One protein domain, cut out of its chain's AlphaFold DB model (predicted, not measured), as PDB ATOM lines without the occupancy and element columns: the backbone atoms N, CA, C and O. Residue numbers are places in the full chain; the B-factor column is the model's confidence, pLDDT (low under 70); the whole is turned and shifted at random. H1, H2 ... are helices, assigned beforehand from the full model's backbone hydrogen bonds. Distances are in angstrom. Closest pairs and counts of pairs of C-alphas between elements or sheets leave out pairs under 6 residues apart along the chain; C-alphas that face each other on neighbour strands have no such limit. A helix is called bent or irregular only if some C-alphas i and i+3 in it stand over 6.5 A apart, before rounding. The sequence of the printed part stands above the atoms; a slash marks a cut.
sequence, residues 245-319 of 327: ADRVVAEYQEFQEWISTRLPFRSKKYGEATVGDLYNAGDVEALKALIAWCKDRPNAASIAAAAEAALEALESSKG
ATOM      1  N   ALA A 245     151.746 189.655 191.534       40.38
ATOM      2  CA  ALA A 245     151.936 188.573 192.489       40.38
ATOM      3  C   ALA A 245     151.508 187.205 191.928       40.38
ATOM      4  O   ALA A 245     152.271 186.257 192.058       40.38
ATOM      5  N   ASP A 246     150.376 187.099 191.227       41.56
ATOM      6  CA  ASP A 246     149.926 185.831 190.623       41.56
ATOM      7  C   ASP A 246     150.887 185.339 189.530       41.56
ATOM      8  O   ASP A 246     151.163 184.145 189.420       41.56
ATOM      9  N   ARG A 247     151.455 186.267 188.746       44.84
ATOM     10  CA  ARG A 247     152.473 185.939 187.732       44.84
ATOM     11  C   ARG A 247     153.795 185.508 188.367       44.84
ATOM     12  O   ARG A 247     154.402 184.547 187.915       44.84
ATOM     13  N   VAL A 248     154.201 186.179 189.443       49.06
ATOM     14  CA  VAL A 248     155.427 185.861 190.192       49.06
ATOM     15  C   VAL A 248     155.297 184.530 190.938       49.06
ATOM     16  O   VAL A 248     156.270 183.789 191.027       49.06
ATOM     17  N   VAL A 249     154.109 184.185 191.442       47.66
ATOM     18  CA  VAL A 249     153.845 182.873 192.051       47.66
ATOM     19  C   VAL A 249     153.975 181.758 191.013       47.66
ATOM     20  O   VAL A 249     154.593 180.740 191.316       47.66
ATOM     21  N   ALA A 250     153.469 181.961 189.794       50.16
ATOM     22  CA  ALA A 250     153.627 180.998 188.705       50.16
ATOM     23  C   ALA A 250     155.104 180.832 188.291       50.16
ATOM     24  O   ALA A 250     155.607 179.712 188.268       50.16
ATOM     25  N   GLU A 251     155.832 181.938 188.089       49.28
ATOM     26  CA  GLU A 251     157.273 181.915 187.773       49.28
ATOM     27  C   GLU A 251     158.107 181.272 188.904       49.28
ATOM     28  O   GLU A 251     159.100 180.588 188.655       49.28
ATOM     29  N   TYR A 252     157.698 181.440 190.167       53.06
ATOM     30  CA  TYR A 252     158.356 180.829 191.325       53.06
ATOM     31  C   TYR A 252     158.062 179.330 191.469       53.06
ATOM     32  O   TYR A 252     158.949 178.573 191.868       53.06
ATOM     33  N   GLN A 253     156.844 178.887 191.152       55.50
ATOM     34  CA  GLN A 253     156.497 177.463 191.116       55.50
ATOM     35  C   GLN A 253     157.293 176.747 190.027       55.50
ATOM     36  O   GLN A 253     157.937 175.741 190.316       55.50
ATOM     37  N   GLU A 254     157.358 177.338 188.832       55.81
ATOM     38  CA  GLU A 254     158.228 176.858 187.760       55.81
ATOM     39  C   GLU A 254     159.689 176.822 188.230       55.81
ATOM     40  O   GLU A 254     160.364 175.810 188.034       55.81
ATOM     41  N   PHE A 255     160.159 177.855 188.953       56.38
ATOM     42  CA  PHE A 255     161.524 177.904 189.482       56.38
ATOM     43  C   PHE A 255     161.855 176.764 190.463       56.38
ATOM     44  O   PHE A 255     162.902 176.120 190.376       56.38
ATOM     45  N   GLN A 256     160.950 176.499 191.404       59.16
ATOM     46  CA  GLN A 256     161.100 175.437 192.402       59.16
ATOM     47  C   GLN A 256     161.077 174.036 191.773       59.16
ATOM     48  O   GLN A 256     161.811 173.142 192.211       59.16
ATOM     49  N   GLU A 257     160.276 173.841 190.726       67.19
ATOM     50  CA  GLU A 257     160.201 172.572 190.005       67.19
ATOM     51  C   GLU A 257     161.526 172.226 189.311       67.19
ATOM     52  O   GLU A 257     161.998 171.088 189.417       67.19
ATOM     53  N   TRP A 258     162.209 173.190 188.681       70.31
ATOM     54  CA  TRP A 258     163.477 172.873 188.015       70.31
ATOM     55  C   TRP A 258     164.645 172.688 188.985       70.31
ATOM     56  O   TRP A 258     165.401 171.726 188.832       70.31
ATOM     57  N   ILE A 259     164.795 173.519 190.021       66.19
ATOM     58  CA  ILE A 259     165.935 173.379 190.949       66.19
ATOM     59  C   ILE A 259     165.882 172.079 191.759       66.19
ATOM     60  O   ILE A 259     166.926 171.559 192.143       66.19
ATOM     61  N   SER A 260     164.685 171.533 191.993       73.25
ATOM     62  CA  SER A 260     164.483 170.268 192.709       73.25
ATOM     63  C   SER A 260     164.561 169.034 191.800       73.25
ATOM     64  O   SER A 260     164.585 167.898 192.288       73.25
ATOM     65  N   THR A 261     164.660 169.233 190.481       79.12
ATOM     66  CA  THR A 261     164.753 168.148 189.505       79.12
ATOM     67  C   THR A 261     166.068 167.388 189.677       79.12
ATOM     68  O   THR A 261     167.158 167.931 189.488       79.12
ATOM     69  N   ARG A 262     165.974 166.104 190.040       82.75
ATOM     70  CA  ARG A 262     167.140 165.235 190.254       82.75
ATOM     71  C   ARG A 262     167.833 164.893 188.943       82.75
ATOM     72  O   ARG A 262     167.185 164.606 187.937       82.75
ATOM     73  N   LEU A 263     169.161 164.843 188.987       79.44
ATOM     74  CA  LEU A 263     169.950 164.365 187.867       79.44
ATOM     75  C   LEU A 263     169.652 162.881 187.616       79.44
ATOM     76  O   LEU A 263     169.630 162.081 188.555       79.44
ATOM     77  N   PRO A 264     169.475 162.481 186.350       72.56
ATOM     78  CA  PRO A 264     169.144 161.103 186.002       72.56
ATOM     79  C   PRO A 264     170.355 160.159 186.084       72.56
ATOM     80  O   PRO A 264     170.235 158.964 185.815       72.56
ATOM     81  N   PHE A 265     171.534 160.675 186.441       68.88
ATOM     82  CA  PHE A 265     172.762 159.907 186.582       68.88
ATOM     83  C   PHE A 265     173.602 160.409 187.756       68.88
ATOM     84  O   PHE A 265     173.605 161.590 188.102       68.88
ATOM     85  N   ARG A 266     174.381 159.492 188.331       70.50
ATOM     86  CA  ARG A 266     175.320 159.782 189.413       70.50
ATOM     87  C   ARG A 266     176.680 160.132 188.819       70.50
ATOM     88  O   ARG A 266     177.365 159.259 188.287       70.50
ATOM     89  N   SER A 267     177.082 161.397 188.886       65.81
ATOM     90  CA  SER A 267     178.427 161.788 188.444       65.81
ATOM     91  C   SER A 267     179.444 161.607 189.578       65.81
ATOM     92  O   SER A 267     179.103 161.723 190.755       65.81
ATOM     93  N   LYS A 268     180.721 161.363 189.249       67.88
ATOM     94  CA  LYS A 268     181.801 161.329 190.260       67.88
ATOM     95  C   LYS A 268     181.985 162.674 190.977       67.88
ATOM     96  O   LYS A 268     182.488 162.687 192.093       67.88
ATOM     97  N   LYS A 269     181.605 163.779 190.324       74.62
ATOM     98  CA  LYS A 269     181.761 165.151 190.826       74.62
ATOM     99  C   LYS A 269     180.594 165.588 191.720       74.62
ATOM    100  O   LYS A 269     180.829 166.286 192.694       74.62
ATOM    101  N   TYR A 270     179.369 165.153 191.413       73.25
ATOM    102  CA  TYR A 270     178.145 165.661 192.045       73.25
ATOM    103  C   TYR A 270     177.310 164.602 192.778       73.25
ATOM    104  O   TYR A 270     176.382 164.955 193.491       73.25
ATOM    105  N   GLY A 271     177.630 163.308 192.675       76.50
ATOM    106  CA  GLY A 271     176.895 162.271 193.402       76.50
ATOM    107  C   GLY A 271     175.405 162.248 193.036       76.50
ATOM    108  O   GLY A 271     175.073 162.218 191.851       76.50
ATOM    109  N   GLU A 272     174.530 162.201 194.045       79.38
ATOM    110  CA  GLU A 272     173.089 162.432 193.883       79.38
ATOM    111  C   GLU A 272     172.828 163.938 193.962       79.38
ATOM    112  O   GLU A 272     172.759 164.498 195.052       79.38
ATOM    113  N   ALA A 273     172.730 164.579 192.804       82.25
ATOM    114  CA  ALA A 273     172.547 166.020 192.690       82.25
ATOM    115  C   ALA A 273     171.282 166.359 191.902       82.25
ATOM    116  O   ALA A 273     170.643 165.495 191.294       82.25
ATOM    117  N   THR A 274     170.939 167.635 191.915       86.06
ATOM    118  CA  THR A 274     169.835 168.256 191.188       86.06
ATOM    119  C   THR A 274     170.354 169.189 190.096       86.06
ATOM    120  O   THR A 274     171.539 169.526 190.049       86.06
ATOM    121  N   VAL A 275     169.463 169.641 189.212       80.81
ATOM    122  CA  VAL A 275     169.771 170.732 188.274       80.81
ATOM    123  C   VAL A 275     170.152 172.009 189.039       80.81
ATOM    124  O   VAL A 275     171.080 172.708 188.631       80.81
ATOM    125  N   GLY A 276     169.522 172.260 190.194       78.75
ATOM    126  CA  GLY A 276     169.863 173.375 191.081       78.75
ATOM    127  C   GLY A 276     171.307 173.330 191.590       78.75
ATOM    128  O   GLY A 276     171.967 174.364 191.662       78.75
ATOM    129  N   ASP A 277     171.849 172.143 191.871       81.62
ATOM    130  CA  ASP A 277     173.247 171.995 192.300       81.62
ATOM    131  C   ASP A 277     174.239 172.354 191.182       81.62
ATOM    132  O   ASP A 277     175.268 172.980 191.443       81.62
ATOM    133  N   LEU A 278     173.917 172.009 189.928       81.88
ATOM    134  CA  LEU A 278     174.725 172.395 188.763       81.88
ATOM    135  C   LEU A 278     174.663 173.906 188.509       81.88
ATOM    136  O   LEU A 278     175.690 174.522 188.214       81.88
ATOM    137  N   TYR A 279     173.475 174.495 188.668       80.19
ATOM    138  CA  TYR A 279     173.253 175.935 188.571       80.19
ATOM    139  C   TYR A 279     174.056 176.708 189.626       80.19
ATOM    140  O   TYR A 279     174.827 177.601 189.285       80.19
ATOM    141  N   ASN A 280     173.964 176.306 190.896       78.81
ATOM    142  CA  ASN A 280     174.683 176.942 192.005       78.81
ATOM    143  C   ASN A 280     176.209 176.811 191.881       78.81
ATOM    144  O   ASN A 280     176.945 177.692 192.321       78.81
ATOM    145  N   ALA A 281     176.692 175.724 191.273       78.88
ATOM    146  CA  ALA A 281     178.108 175.536 190.970       78.88
ATOM    147  C   ALA A 281     178.584 176.339 189.741       78.88
ATOM    148  O   ALA A 281     179.786 176.365 189.467       78.88
ATOM    149  N   GLY A 282     177.669 176.963 188.988       80.81
ATOM    150  CA  GLY A 282     177.969 177.659 187.737       80.81
ATOM    151  C   GLY A 282     178.523 176.737 186.643       80.81
ATOM    152  O   GLY A 282     179.262 177.198 185.767       80.81
ATOM    153  N   ASP A 283     178.221 175.433 186.692       83.31
ATOM    154  CA  ASP A 283     178.822 174.419 185.817       83.31
ATOM    155  C   ASP A 283     178.076 174.320 184.475       83.31
ATOM    156  O   ASP A 283     177.306 173.396 184.206       83.31
ATOM    157  N   VAL A 284     178.319 175.321 183.626       84.75
ATOM    158  CA  VAL A 284     177.731 175.467 182.284       84.75
ATOM    159  C   VAL A 284     177.955 174.229 181.409       84.75
ATOM    160  O   VAL A 284     177.059 173.825 180.670       84.75
ATOM    161  N   GLU A 285     179.126 173.598 181.503       84.75
ATOM    162  CA  GLU A 285     179.447 172.403 180.716       84.75
ATOM    163  C   GLU A 285     178.635 171.188 181.183       84.75
ATOM    164  O   GLU A 285     178.129 170.426 180.356       84.75
ATOM    165  N   ALA A 286     178.430 171.033 182.496       83.56
ATOM    166  CA  ALA A 286     177.562 169.986 183.031       83.56
ATOM    167  C   ALA A 286     176.089 170.182 182.628       83.56
ATOM    168  O   ALA A 286     175.419 169.200 182.303       83.56
ATOM    169  N   LEU A 287     175.598 171.427 182.589       83.50
ATOM    170  CA  LEU A 287     174.245 171.747 182.117       83.50
ATOM    171  C   LEU A 287     174.077 171.459 180.618       83.50
ATOM    172  O   LEU A 287     173.129 170.780 180.232       83.50
ATOM    173  N   LYS A 288     175.031 171.866 179.771       87.56
ATOM    174  CA  LYS A 288     175.016 171.550 178.328       87.56
ATOM    175  C   LYS A 288     175.067 170.046 178.063       87.56
ATOM    176  O   LYS A 288     174.342 169.547 177.202       87.56
ATOM    177  N   ALA A 289     175.880 169.313 178.825       84.50
ATOM    178  CA  ALA A 289     175.949 167.858 178.742       84.50
ATOM    179  C   ALA A 289     174.633 167.186 179.175       84.50
ATOM    180  O   ALA A 289     174.220 166.207 178.552       84.50
ATOM    181  N   LEU A 290     173.953 167.719 180.196       84.31
ATOM    182  CA  LEU A 290     172.641 167.240 180.638       84.31
ATOM    183  C   LEU A 290     171.560 167.475 179.574       84.31
ATOM    184  O   LEU A 290     170.829 166.544 179.244       84.31
ATOM    185  N   ILE A 291     171.514 168.668 178.971       88.06
ATOM    186  CA  ILE A 291     170.594 168.991 177.867       88.06
ATOM    187  C   ILE A 291     170.826 168.038 176.688       88.06
ATOM    188  O   ILE A 291     169.884 167.436 176.173       88.06
ATOM    189  N   ALA A 292     172.085 167.843 176.281       85.75
ATOM    190  CA  ALA A 292     172.437 166.913 175.211       85.75
ATOM    191  C   ALA A 292     172.033 165.468 175.540       85.75
ATOM    192  O   ALA A 292     171.516 164.762 174.678       85.75
ATOM    193  N   TRP A 293     172.205 165.038 176.794       83.25
ATOM    194  CA  TRP A 293     171.769 163.721 177.254       83.25
ATOM    195  C   TRP A 293     170.242 163.554 177.191       83.25
ATOM    196  O   TRP A 293     169.759 162.456 176.894       83.25
ATOM    197  N   CYS A 294     169.471 164.617 177.427       84.81
ATOM    198  CA  CYS A 294     168.012 164.572 177.362       84.81
ATOM    199  C   CYS A 294     167.447 164.565 175.930       84.81
ATOM    200  O   CYS A 294     166.349 164.045 175.737       84.81
ATOM    201  N   LYS A 295     168.171 165.080 174.922       80.94
ATOM    202  CA  LYS A 295     167.680 165.189 173.527       80.94
ATOM    203  C   LYS A 295     167.238 163.860 172.910       80.94
ATOM    204  O   LYS A 295     166.266 163.831 172.164       80.94
ATOM    205  N   ASP A 296     167.896 162.765 173.275       78.56
ATOM    206  CA  ASP A 296     167.594 161.430 172.745       78.56
ATOM    207  C   ASP A 296     166.612 160.636 173.632       78.56
ATOM    208  O   ASP A 296     166.442 159.427 173.458       78.56
ATOM    209  N   ARG A 297     165.990 161.280 174.635       80.06
ATOM    210  CA  ARG A 297     165.195 160.616 175.683       80.06
ATOM    211  C   ARG A 297     163.854 161.326 175.916       80.06
ATOM    212  O   ARG A 297     163.797 162.308 176.653       80.06
ATOM    213  N   PRO A 298     162.740 160.794 175.375       69.19
ATOM    214  CA  PRO A 298     161.415 161.413 175.495       69.19
ATOM    215  C   PRO A 298     160.928 161.583 176.941       69.19
ATOM    216  O   PRO A 298     160.187 162.507 177.252       69.19
ATOM    217  N   ASN A 299     161.360 160.699 177.844       73.44
ATOM    218  CA  ASN A 299     161.023 160.733 179.268       73.44
ATOM    219  C   ASN A 299     161.870 161.728 180.085       73.44
ATOM    220  O   ASN A 299     161.667 161.839 181.290       73.44
ATOM    221  N   ALA A 300     162.809 162.433 179.453       78.38
ATOM    222  CA  ALA A 300     163.688 163.401 180.100       78.38
ATOM    223  C   ALA A 300     163.361 164.858 179.719       78.38
ATOM    224  O   ALA A 300     164.165 165.747 179.987       78.38
ATOM    225  N   ALA A 301     162.196 165.109 179.110       76.56
ATOM    226  CA  ALA A 301     161.794 166.429 178.620       76.56
ATOM    227  C   ALA A 301     161.700 167.492 179.730       76.56
ATOM    228  O   ALA A 301     162.178 168.606 179.546       76.56
ATOM    229  N   SER A 302     161.165 167.141 180.906       75.50
ATOM    230  CA  SER A 302     161.125 168.054 182.060       75.50
ATOM    231  C   SER A 302     162.523 168.377 182.597       75.50
ATOM    232  O   SER A 302     162.793 169.508 182.984       75.50
ATOM    233  N   ILE A 303     163.441 167.407 182.549       80.12
ATOM    234  CA  ILE A 303     164.846 167.585 182.947       80.12
ATOM    235  C   ILE A 303     165.588 168.463 181.930       80.12
ATOM    236  O   ILE A 303     166.411 169.288 182.322       80.12
ATOM    237  N   ALA A 304     165.286 168.317 180.635       82.94
ATOM    238  CA  ALA A 304     165.828 169.171 179.581       82.94
ATOM    239  C   ALA A 304     165.393 170.626 179.774       82.94
ATOM    240  O   ALA A 304     166.249 171.501 179.824       82.94
ATOM    241  N   ALA A 305     164.090 170.858 179.970       81.19
ATOM    242  CA  ALA A 305     163.532 172.190 180.198       81.19
ATOM    243  C   ALA A 305     164.131 172.847 181.451       81.19
ATOM    244  O   ALA A 305     164.544 174.003 181.414       81.19
ATOM    245  N   ALA A 306     164.271 172.078 182.536       78.44
ATOM    246  CA  ALA A 306     164.936 172.519 183.756       78.44
ATOM    247  C   ALA A 306     166.396 172.942 183.514       78.44
ATOM    248  O   ALA A 306     166.843 173.974 184.012       78.44
ATOM    249  N   ALA A 307     167.153 172.152 182.750       82.69
ATOM    250  CA  ALA A 307     168.555 172.428 182.452       82.69
ATOM    251  C   ALA A 307     168.742 173.590 181.458       82.69
ATOM    252  O   ALA A 307     169.714 174.335 181.575       82.69
ATOM    253  N   GLU A 308     167.822 173.762 180.507       85.94
ATOM    254  CA  GLU A 308     167.786 174.897 179.577       85.94
ATOM    255  C   GLU A 308     167.489 176.205 180.318       85.94
ATOM    256  O   GLU A 308     168.252 177.157 180.172       85.94
ATOM    257  N   ALA A 309     166.485 176.218 181.203       81.44
ATOM    258  CA  ALA A 309     166.184 177.368 182.060       81.44
ATOM    259  C   ALA A 309     167.366 177.732 182.979       81.44
ATOM    260  O   ALA A 309     167.710 178.904 183.133       81.44
ATOM    261  N   ALA A 310     168.049 176.724 183.539       78.19
ATOM    262  CA  ALA A 310     169.268 176.912 184.325       78.19
ATOM    263  C   ALA A 310     170.388 177.589 183.531       78.19
ATOM    264  O   ALA A 310     171.079 178.482 184.032       78.19
ATOM    265  N   LEU A 311     170.591 177.123 182.298       83.75
ATOM    266  CA  LEU A 311     171.633 177.612 181.414       83.75
ATOM    267  C   LEU A 311     171.336 179.045 180.965       83.75
ATOM    268  O   LEU A 311     172.222 179.890 181.055       83.75
ATOM    269  N   GLU A 312     170.097 179.334 180.572       84.81
ATOM    270  CA  GLU A 312     169.648 180.676 180.194       84.81
ATOM    271  C   GLU A 312     169.790 181.666 181.357       84.81
ATOM    272  O   GLU A 312     170.304 182.772 181.174       84.81
ATOM    273  N   ALA A 313     169.433 181.259 182.579       76.62
ATOM    274  CA  ALA A 313     169.615 182.082 183.771       76.62
ATOM    275  C   ALA A 313     171.101 182.370 184.067       76.62
ATOM    276  O   ALA A 313     171.452 183.499 184.419       76.62
ATOM    277  N   LEU A 314     171.996 181.387 183.891       76.69
ATOM    278  CA  LEU A 314     173.442 181.591 184.053       76.69
ATOM    279  C   LEU A 314     174.032 182.474 182.950       76.69
ATOM    280  O   LEU A 314     174.851 183.346 183.240       76.69
ATOM    281  N   GLU A 315     173.634 182.277 181.697       80.00
ATOM    282  CA  GLU A 315     174.122 183.074 180.569       80.00
ATOM    283  C   GLU A 315     173.614 184.526 180.656       80.00
ATOM    284  O   GLU A 315     174.398 185.455 180.453       80.00
ATOM    285  N   SER A 316     172.376 184.739 181.117       73.25
ATOM    286  CA  SER A 316     171.819 186.067 181.436       73.25
ATOM    287  C   SER A 316     172.567 186.758 182.588       73.25
ATOM    288  O   SER A 316     172.777 187.974 182.573       73.25
ATOM    289  N   SER A 317     173.033 185.985 183.576       64.06
ATOM    290  CA  SER A 317     173.852 186.496 184.685       64.06
ATOM    291  C   SER A 317     175.294 186.838 184.279       64.06
ATOM    292  O   SER A 317     175.897 187.731 184.862       64.06
ATOM    293  N   LYS A 318     175.841 186.194 183.234       56.50
ATOM    294  CA  LYS A 318     177.163 186.531 182.668       56.50
ATOM    295  C   LYS A 318     177.114 187.724 181.716       56.50
ATOM    296  O   LYS A 318     178.069 188.491 181.659       56.50
ATOM    297  N   GLY A 319     175.999 187.925 181.010       43.81
ATOM    298  CA  GLY A 319     175.768 189.131 180.204       43.81
ATOM    299  C   GLY A 319     175.732 190.424 181.031       43.81
ATOM    300  O   GLY A 319     176.040 191.493 180.514       43.81
TER     301      GLY A 319
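This is residues 245 to 319 of the 327 residues of an uncharacterized protein of Anaerolineae bacterium (UniProt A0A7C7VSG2). The long helix H4 packs side by side with H3 and the short H2, the centres of the three making a triangle, and H1 reaches this body with its last residues, while residues 245 to 253 stick out as a free arm. Between H1 and H2, residues 260 to 274 make a long loop that swings out to Lys 268 and folds back. The printed part has 75 residues with four named helices, H1 to H4 in order, and no named strand; the class is all helix. It is compact, with a radius of gyration of the C-alphas of 12.3 A, and spans 40 by 29 by 21 A.

H4, residues 298 to 319, touches H3, residues 284 to 295, closest at the C-alphas of Ala 304 and Ile 291, 5.1 A; this hairpin has a shallow tilt of 27 degrees, opposite ways. H2, residues 275 to 280, touches H4 at Tyr 279 and Ala 310, closest C-alphas 5.9 A, at a shallow tilt of 14 degrees, the same way. H2 and H3 form another hairpin, closest C-alphas Leu 278 and Leu 287, 6.7 A. H1, residues 245 to 259, touches H4 with residues 257 to 259 alone, closest C-alphas Trp 258 and Ala 306, 4.5 A, at a steep tilt of 69.7 degrees, only just short of about perpendicular. H1 touches H2 with residues 258 to 259 alone, closest C-alphas Ile 259 and Gly 276, 3.9 A. H1 and H3 are apart. In H1, H2 and H3 each O i to N i+4 pair is within hydrogen-bond range; in H4, 16 of 18 are.

H4 is 31.6 A long, ending at C-alpha 319 (175.768, 189.131, 180.204); it is irregular, with C-alphas 299 and 302 7.8 A apart, and has a kink of 27 degrees near residue 305. H1, 20.7 A, begins at C-alpha 245 (151.936, 188.573, 192.489). H3 is 16.8 A and H2 8.8 A long.

The C-alphas farthest apart, Ala 245 and Lys 268, are 40.5 A apart. The printed part has no cut; the link H1 to H2 is long. Mean pLDDT of the printed part is 73.4, and of H1 54.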